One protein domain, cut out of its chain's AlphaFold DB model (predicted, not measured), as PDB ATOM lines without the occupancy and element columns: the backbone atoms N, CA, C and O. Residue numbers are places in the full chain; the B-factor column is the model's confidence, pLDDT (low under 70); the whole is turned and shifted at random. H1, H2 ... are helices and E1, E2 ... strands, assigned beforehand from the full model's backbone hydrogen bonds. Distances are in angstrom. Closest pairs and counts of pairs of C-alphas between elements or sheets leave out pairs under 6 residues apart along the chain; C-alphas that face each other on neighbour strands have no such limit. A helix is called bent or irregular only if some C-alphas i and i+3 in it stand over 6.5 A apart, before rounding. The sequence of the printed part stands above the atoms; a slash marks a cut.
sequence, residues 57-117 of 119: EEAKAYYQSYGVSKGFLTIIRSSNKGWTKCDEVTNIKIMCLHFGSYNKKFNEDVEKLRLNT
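AT A GLANCE: This is residues 57 to 117 of the 119 residues of an uncharacterized protein of Coptis chinensis (UniProt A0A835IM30). A long, narrow hairpin of two strands, E1 and E2, runs along most of the longest axis, with helix H1 packed over it and helix H2 beside E1, both helices toward the end where E1 begins. The turn of the hairpin, residues 82 to 88, lies at one end of the rod, and the link from E2 to H2 loops round the other end. The printed part has 61 residues, with two named helices and two named strands in the order H1, E1, E2, H2. The sheet has the order E1 - E2 and is antiparallel, and the class is mixed, helices and strands. The whole is loose, with a radius of gyration of the C-alphas of 13.5 A, and the C-alphas span 45 by 20 by 19 A.

IN THESE COORDINATES: H1 is residues 57 to 70, 20.0 A from first to last C-alpha, and its C-alpha 57 is at (46.336, 17.181, 82.850). E1 is residues 73 to 81, 24.0 A long, with C-alpha 81 at (40.811, 10.044, 93.737). E2 is residues 89 to 97, 21.9 A long. H2 is residues 106 to 115, 14.4 A long, and its C-alpha 115 is at (60.184, 19.298, 87.091).

HOW THE PARTS SIT: E1 and E2 are antiparallel neighbours and form a hairpin, with 157 degrees between their N-to-C directions. N 77 and O 93, 2.8 A apart, and N 97 and O 73, also 2.8 A apart, are within hydrogen-bond range. C-alphas 81 and 89 face each other at 4.3 A. The closest C-alphas of H1 and E1 are those of Gly 67 and Leu 73, 5.3 A apart. The closest of H1 and E2 are those of Gly 67 and Cys 96, 7.8 A apart. The closest of E1 and H2 are those of Leu 73 and Val 110, 7.2 A apart. H1 and H2 are near each other, with 6 pairs of C-alphas within 10 A. In H1 and H2 every O i to N i+4 pair is within hydrogen-bond range, and neither helix is bent.

THE WHOLE: The two C-alphas farthest apart are those of Lys 85 and Asn 103, at 44.9 A, while the first and last printed C-alphas, of Glu 57 and Thr 117, are 10.6 A apart. The printed part has no cut and no long link: H1 to E1 is a tight link of 2 residues, E1 to E2 a short one of 7, and E2 to H2 a short one of 8. The mean pLDDT of the printed part is 74.0, and 25 residues are under 70: residues 82 to 87, 98 to 107 and 109 to 117.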
ATOM      1  N   GLU A  57      45.050  16.672  83.336       85.19
ATOM      2  CA  GLU A  57      46.336  17.181  82.850       85.19
ATOM      3  C   GLU A  57      46.149  18.397  81.944       85.19
ATOM      4  O   GLU A  57      46.851  19.396  82.104       85.19
ATOM      5  N   GLU A  58      45.151  18.350  81.062       86.62
ATOM      6  CA  GLU A  58      44.750  19.472  80.214       86.62
ATOM      7  C   GLU A  58      44.321  20.678  81.057       86.62
ATOM      8  O   GLU A  58      44.838  21.780  80.872       86.62
ATOM      9  N   ALA A  59      43.464  20.454  82.057       88.12
ATOM     10  CA  ALA A  59      43.069  21.500  82.993       88.12
ATOM     11  C   ALA A  59      44.279  22.140  83.686       88.12
ATOM     12  O   ALA A  59      44.399  23.363  83.770       88.12
ATOM     13  N   LYS A  60      45.212  21.314  84.171       87.31
ATOM     14  CA  LYS A  60      46.434  21.786  84.824       87.31
ATOM     15  C   LYS A  60      47.275  22.649  83.881       87.31
ATOM     16  O   LYS A  60      47.729  23.717  84.294       87.31
ATOM     17  N   ALA A  61      47.486  22.198  82.645       88.44
ATOM     18  CA  ALA A  61      48.271  22.926  81.652       88.44
ATOM     19  C   ALA A  61      47.634  24.282  81.321       88.44
ATOM     20  O   ALA A  61      48.326  25.302  81.319       88.44
ATOM     21  N   TYR A  62      46.313  24.309  81.136       90.75
ATOM     22  CA  TYR A  62      45.565  25.537  80.890       90.75
ATOM     23  C   TYR A  62      45.730  26.548  82.035       90.75
ATOM     24  O   TYR A  62      46.154  27.679  81.797       90.75
ATOM     25  N   TYR A  63      45.487  26.147  83.290       88.81
ATOM     26  CA  TYR A  63      45.610  27.066  84.432       88.81
ATOM     27  C   TYR A  63      47.052  27.524  84.681       88.81
ATOM     28  O   TYR A  63      47.261  28.655  85.123       88.81
ATOM     29  N   GLN A  64      48.044  26.691  84.356       86.44
ATOM     30  CA  GLN A  64      49.451  27.076  84.425       86.44
ATOM     31  C   GLN A  64      49.791  28.160  83.398       86.44
ATOM     32  O   GLN A  64      50.385  29.177  83.759       86.44
ATOM     33  N   SER A  65      49.390  27.974  82.141       88.25
ATOM     34  CA  SER A  65      49.596  28.962  81.077       88.25
ATOM     35  C   SER A  65      48.822  30.254  81.349       88.25
ATOM     36  O   SER A  65      49.383  31.344  81.230       88.25
ATOM     37  N   TYR A  66      47.572  30.141  81.808       88.75
ATOM     38  CA  TYR A  66      46.757  31.284  82.212       88.75
ATOM     39  C   TYR A  66      47.426  32.074  83.341       88.75
ATOM     40  O   TYR A  66      47.597  33.287  83.219       88.75
ATOM     41  N   GLY A  67      47.874  31.401  84.405       84.12
ATOM     42  CA  GLY A  67      48.582  32.048  85.505       84.12
ATOM     43  C   GLY A  67      49.805  32.818  85.021       84.12
ATOM     44  O   GLY A  67      49.938  34.005  85.319       84.12
ATOM     45  N   VAL A  68      50.650  32.180  84.202       83.88
ATOM     46  CA  VAL A  68      51.850  32.813  83.634       83.88
ATOM     47  C   VAL A  68      51.490  34.056  82.819       83.88
ATOM     48  O   VAL A  68      52.108  35.100  83.020       83.88
ATOM     49  N   SER A  69      50.452  33.986  81.980       83.62
ATOM     50  CA  SER A  69      49.979  35.135  81.194       83.62
ATOM     51  C   SER A  69      49.486  36.301  82.065       83.62
ATOM     52  O   SER A  69      49.622  37.465  81.693       83.62
ATOM     53  N   LYS A  70      48.939  36.001  83.250       83.38
ATOM     54  CA  LYS A  70      48.426  36.981  84.219       83.38
ATOM     55  C   LYS A  70      49.442  37.364  85.302       83.38
ATOM     56  O   LYS A  70      49.115  38.166  86.175       83.38
ATOM     57  N   GLY A  71      50.662  36.828  85.252       82.25
ATOM     58  CA  GLY A  71      51.752  37.177  86.164       82.25
ATOM     59  C   GLY A  71      51.725  36.469  87.522       82.25
ATOM     60  O   GLY A  71      52.305  36.977  88.482       82.25
ATOM     61  N   PHE A  72      51.079  35.307  87.631       80.81
ATOM     62  CA  PHE A  72      51.126  34.466  88.828       80.81
ATOM     63  C   PHE A  72      51.420  33.003  88.494       80.81
ATOM     64  O   PHE A  72      51.316  32.568  87.354       80.81
ATOM     65  N   LEU A  73      51.816  32.215  89.488       83.88
ATOM     66  CA  LEU A  73      52.020  30.778  89.309       83.88
ATOM     67  C   LEU A  73      50.864  30.005  89.908       83.88
ATOM     68  O   LEU A  73      50.245  30.449  90.870       83.88
ATOM     69  N   THR A  74      50.596  28.829  89.361       84.00
ATOM     70  CA  THR A  74      49.595  27.914  89.900       84.00
ATOM     71  C   THR A  74      50.254  26.644  90.401       84.00
ATOM     72  O   THR A  74      51.118  26.086  89.727       84.00
ATOM     73  N   ILE A  75      49.815  26.157  91.558       84.56
ATOM     74  CA  ILE A  75      50.249  24.876  92.122       84.56
ATOM     75  C   ILE A  75      49.051  23.969  92.375       84.56
ATOM     76  O   ILE A  75      47.972  24.440  92.737       84.56
ATOM     77  N   ILE A  76      49.253  22.659  92.232       84.94
ATOM     78  CA  ILE A  76      48.285  21.666  92.700       84.94
ATOM     79  C   ILE A  76      48.514  21.474  94.195       84.94
ATOM     80  O   ILE A  76      49.594  21.068  94.616       84.94
ATOM     81  N   ARG A  77      47.498  21.767  95.007       81.44
ATOM     82  CA  ARG A  77      47.541  21.519  96.454       81.44
ATOM     83  C   ARG A  77      47.145  20.091  96.799       81.44
ATOM     84  O   ARG A  77      47.692  19.509  97.728       81.44
ATOM     85  N   SER A  78      46.152  19.563  96.097       77.50
ATOM     86  CA  SER A  78      45.621  18.229  96.351       77.50
ATOM     87  C   SER A  78      44.958  17.678  95.101       77.50
ATOM     88  O   SER A  78      44.211  18.394  94.434       77.50
ATOM     89  N   SER A  79      45.175  16.398  94.846       80.00
ATOM     90  CA  SER A  79      44.379  15.585  93.931       80.00
ATOM     91  C   SER A  79      43.589  14.588  94.764       80.00
ATOM     92  O   SER A  79      44.189  13.856  95.554       80.00
ATOM     93  N   ASN A  80      42.271  14.556  94.612       77.19
ATOM     94  CA  ASN A  80      41.473  13.485  95.186       77.19
ATOM     95  C   ASN A  80      41.215  12.428  94.121       77.19
ATOM     96  O   ASN A  80      40.977  12.747  92.955       77.19
ATOM     97  N   LYS A  81      41.230  11.176  94.551       77.94
ATOM     98  CA  LYS A  81      40.811  10.044  93.737       77.94
ATOM     99  C   LYS A  81      39.460   9.585  94.255       77.94
ATOM    100  O   LYS A  81      39.204   9.629  95.460       77.94
ATOM    101  N   GLY A  82      38.578   9.192  93.346       68.50
ATOM    102  CA  GLY A  82      37.270   8.680  93.734       68.50
ATOM    103  C   GLY A  82      37.408   7.457  94.644       68.50
ATOM    104  O   GLY A  82      38.341   6.675  94.509       68.50
ATOM    105  N   TRP A  83      36.457   7.265  95.562       64.69
ATOM    106  CA  TRP A  83      36.398   6.059  96.407       64.69
ATOM    107  C   TRP A  83      36.121   4.778  95.591       64.69
ATOM    108  O   TRP A  83      36.313   3.654  96.055       64.69
ATOM    109  N   THR A  84      35.640   4.933  94.358       64.81
ATOM    110  CA  THR A  84      35.467   3.851  93.391       64.81
ATOM    111  C   THR A  84      36.808   3.217  93.031       64.81
ATOM    112  O   THR A  84      37.810   3.903  92.912       64.81
ATOM    113  N   LYS A  85      36.827   1.902  92.772       63.16
ATOM    114  CA  LYS A  85      38.031   1.127  92.388       63.16
ATOM    115  C   LYS A  85      38.725   1.591  91.091       63.16
ATOM    116  O   LYS A  85      39.702   0.978  90.670       63.16
ATOM    117  N   CYS A  86      38.202   2.625  90.446       62.28
ATOM    118  CA  CYS A  86      38.850   3.332  89.359       62.28
ATOM    119  C   CYS A  86      39.764   4.374  90.003       62.28
ATOM    120  O   CYS A  86      39.266   5.318  90.608       62.28
ATOM    121  N   ASP A  87      41.080   4.194  89.881       66.31
ATOM    122  CA  ASP A  87      42.142   5.081  90.393       66.31
ATOM    123  C   ASP A  87      42.161   6.475  89.714       66.31
ATOM    124  O   ASP A  87      43.192   7.136  89.597       66.31
ATOM    125  N   GLU A  88      41.003   6.914  89.222       74.50
ATOM    126  CA  GLU A  88      40.788   8.123  88.451       74.50
ATOM    127  C   GLU A  88      40.659   9.327  89.387       74.50
ATOM    128  O   GLU A  88      39.941   9.316  90.396       74.50
ATOM    129  N   VAL A  89      41.392  10.384  89.043       73.44
ATOM    130  CA  VAL A  89      41.366  11.655  89.762       73.44
ATOM    131  C   VAL A  89      40.021  12.327  89.513       73.44
ATOM    132  O   VAL A  89      39.704  12.707  88.389       73.44
ATOM    133  N   THR A  90      39.229  12.489  90.570       79.38
ATOM    134  CA  THR A  90      37.885  13.073  90.484       79.38
ATOM    135  C   THR A  90      37.913  14.589  90.570       79.38
ATOM    136  O   THR A  90      37.128  15.254  89.902       79.38
ATOM    137  N   ASN A  91      38.825  15.150  91.364       79.19
ATOM    138  CA  ASN A  91      39.029  16.591  91.427       79.19
ATOM    139  C   ASN A  91      40.465  16.958  91.807       79.19
ATOM    140  O   ASN A  91      41.152  16.254  92.553       79.19
ATOM    141  N   ILE A  92      40.903  18.117  91.316       84.88
ATOM    142  CA  ILE A  92      42.185  18.725  91.669       84.88
ATOM    143  C   ILE A  92      41.950  20.132  92.203       84.88
ATOM    144  O   ILE A  92      41.162  20.900  91.659       84.88
ATOM    145  N   LYS A  93      42.643  20.473  93.289       85.88
ATOM    146  CA  LYS A  93      42.617  21.812  93.876       85.88
ATOM    147  C   LYS A  93      43.851  22.570  93.421       85.88
ATOM    148  O   LYS A  93      44.968  22.224  93.815       85.88
ATOM    149  N   ILE A  94      43.633  23.600  92.613       85.81
ATOM    150  CA  ILE A  94      44.678  24.484  92.097       85.81
ATOM    151  C   ILE A  94      44.644  25.791  92.892       85.81
ATOM    152  O   ILE A  94      43.575  26.310  93.199       85.81
ATOM    153  N   MET A  95      45.811  26.320  93.253       84.50
ATOM    154  CA  MET A  95      45.932  27.601  93.952       84.50
ATOM    155  C   MET A  95      46.929  28.517  93.261       84.50
ATOM    156  O   MET A  95      47.895  28.042  92.667       84.50
ATOM    157  N   CYS A  96      46.740  29.825  93.432       85.56
ATOM    158  CA  CYS A  96      47.769  30.809  93.132       85.56
ATOM    159  C   CYS A  96      48.920  30.682  94.140       85.56
ATOM    160  O   CYS A  96      48.719  30.723  95.356       85.56
ATOM    161  N   LEU A  97      50.136  30.527  93.632       77.06
ATOM    162  CA  LEU A  97      51.357  30.615  94.407       77.06
ATOM    163  C   LEU A  97      51.757  32.088  94.497       77.06
ATOM    164  O   LEU A  97      52.238  32.686  93.533       77.06
ATOM    165  N   HIS A  98      51.561  32.668  95.677       65.44
ATOM    166  CA  HIS A  98      51.979  34.033  95.956       65.44
ATOM    167  C   HIS A  98      53.508  34.089  96.075       65.44
ATOM    168  O   HIS A  98      54.071  33.753  97.115       65.44
ATOM    169  N   PHE A  99      54.194  34.549  95.030       58.12
ATOM    170  CA  PHE A  99      55.627  34.826  95.107       58.12
ATOM    171  C   PHE A  99      55.853  36.243  95.650       58.12
ATOM    172  O   PHE A  99      55.354  37.224  95.103       58.12
ATOM    173  N   GLY A 100      56.561  36.361  96.774       48.97
ATOM    174  CA  GLY A 100      56.919  37.655  97.351       48.97
ATOM    175  C   GLY A 100      57.916  38.389  96.454       48.97
ATOM    176  O   GLY A 100      59.041  37.932  96.287       48.97
ATOM    177  N   SER A 101      57.506  39.550  95.939       55.66
ATOM    178  CA  SER A 101      58.279  40.471  95.089       55.66
ATOM    179  C   SER A 101      58.635  39.928  93.696       55.66
ATOM    180  O   SER A 101      59.429  39.000  93.551       55.66
ATOM    181  N   TYR A 102      58.081  40.575  92.664       52.66
ATOM    182  CA  TYR A 102      58.285  40.310  91.234       52.66
ATOM    183  C   TYR A 102      59.781  40.377  90.874       52.66
ATOM    184  O   TYR A 102      60.334  41.439  90.605       52.66
ATOM    185  N   ASN A 103      60.469  39.238  90.927       53.97
ATOM    186  CA  ASN A 103      61.875  39.112  90.564       53.97
ATOM    187  C   ASN A 103      61.993  38.241  89.314       53.97
ATOM    188  O   ASN A 103      61.206  37.319  89.110       53.97
ATOM    189  N   LYS A 104      63.041  38.482  88.517       56.94
ATOM    190  CA  LYS A 104      63.407  37.733  87.295       56.94
ATOM    191  C   LYS A 104      63.468  36.196  87.463       56.94
ATOM    192  O   LYS A 104      63.549  35.487  86.469       56.94
ATOM    193  N   LYS A 105      63.384  35.693  88.700       60.78
ATOM    194  CA  LYS A 105      63.315  34.275  89.083       60.78
ATOM    195  C   LYS A 105      61.990  33.580  88.753       60.78
ATOM    196  O   LYS A 105      61.952  32.360  88.790       60.78
ATOM    197  N   PHE A 106      60.943  34.309  88.355       64.44
ATOM    198  CA  PHE A 106      59.656  33.707  87.975       64.44
ATOM    199  C   PHE A 106      59.815  32.568  86.956       64.44
ATOM    200  O   PHE A 106      59.261  31.495  87.152       64.44
ATOM    201  N   ASN A 107      60.638  32.760  85.918       62.91
ATOM    202  CA  ASN A 107      60.913  31.712  84.929       62.91
ATOM    203  C   ASN A 107      61.618  30.485  85.537       62.91
ATOM    204  O   ASN A 107      61.305  29.357  85.175       62.91
ATOM    205  N   GLU A 108      62.533  30.682  86.490       70.31
ATOM    206  CA  GLU A 108      63.220  29.576  87.171       70.31
ATOM    207  C   GLU A 108      62.255  28.771  88.049       70.31
ATOM    208  O   GLU A 108      62.355  27.549  88.139       70.31
ATOM    209  N   ASP A 109      61.311  29.447  88.700       66.88
ATOM    210  CA  ASP A 109      60.333  28.805  89.574       66.88
ATOM    211  C   ASP A 109      59.233  28.097  88.769       66.88
ATOM    212  O   ASP A 109      58.795  27.018  89.170       66.88
ATOM    213  N   VAL A 110      58.870  28.614  87.586       66.00
ATOM    214  CA  VAL A 110      58.058  27.878  86.596       66.00
ATOM    215  C   VAL A 110      58.736  26.558  86.228       66.00
ATOM    216  O   VAL A 110      58.089  25.512  86.268       66.00
ATOM    217  N   GLU A 111      60.028  26.585  85.893       66.81
ATOM    218  CA  GLU A 111      60.766  25.379  85.498       66.81
ATOM    219  C   GLU A 111      60.875  24.365  86.645       66.81
ATOM    220  O   GLU A 111      60.621  23.176  86.454       66.81
ATOM    221  N   LYS A 112      61.133  24.820  87.877       67.12
ATOM    222  CA  LYS A 112      61.129  23.940  89.061       67.12
ATOM    223  C   LYS A 112      59.757  23.325  89.336       67.12
ATOM    224  O   LYS A 112      59.687  22.180  89.784       67.12
ATOM    225  N   LEU A 113      58.675  24.066  89.085       66.44
ATOM    226  CA  LEU A 113      57.311  23.545  89.196       66.44
ATOM    227  C   LEU A 113      57.010  22.486  88.135       66.44
ATOM    228  O   LEU A 113      56.350  21.496  88.437       66.44
ATOM    229  N   ARG A 114      57.520  22.648  86.911       58.09
ATOM    230  CA  ARG A 114      57.379  21.632  85.858       58.09
ATOM    231  C   ARG A 114      58.095  20.336  86.240       58.09
ATOM    232  O   ARG A 114      57.479  19.273  86.191       58.09
ATOM    233  N   LEU A 115      59.336  20.439  86.717       58.41
ATOM    234  CA  LEU A 115      60.184  19.298  87.091       58.41
ATOM    235  C   LEU A 115      59.637  18.462  88.257       58.41
ATOM    236  O   LEU A 115      59.811  17.248  88.256       58.41
ATOM    237  N   ASN A 116      58.959  19.066  89.237       56.19
ATOM    238  CA  ASN A 116      58.445  18.311  90.388       56.19
ATOM    239  C   ASN A 116      57.153  17.527  90.113       56.19
ATOM    240  O   ASN A 116      56.745  16.723  90.947       56.19
ATOM    241  N   THR A 117      56.517  17.748  88.961       49.91
ATOM    242  CA  THR A 117      55.288  17.040  88.585       49.91
ATOM    243  C   THR A 117      55.490  15.922  87.560       49.91
ATOM    244  O   THR A 117      54.511  15.277  87.196       49.91
TER     245      THR A 117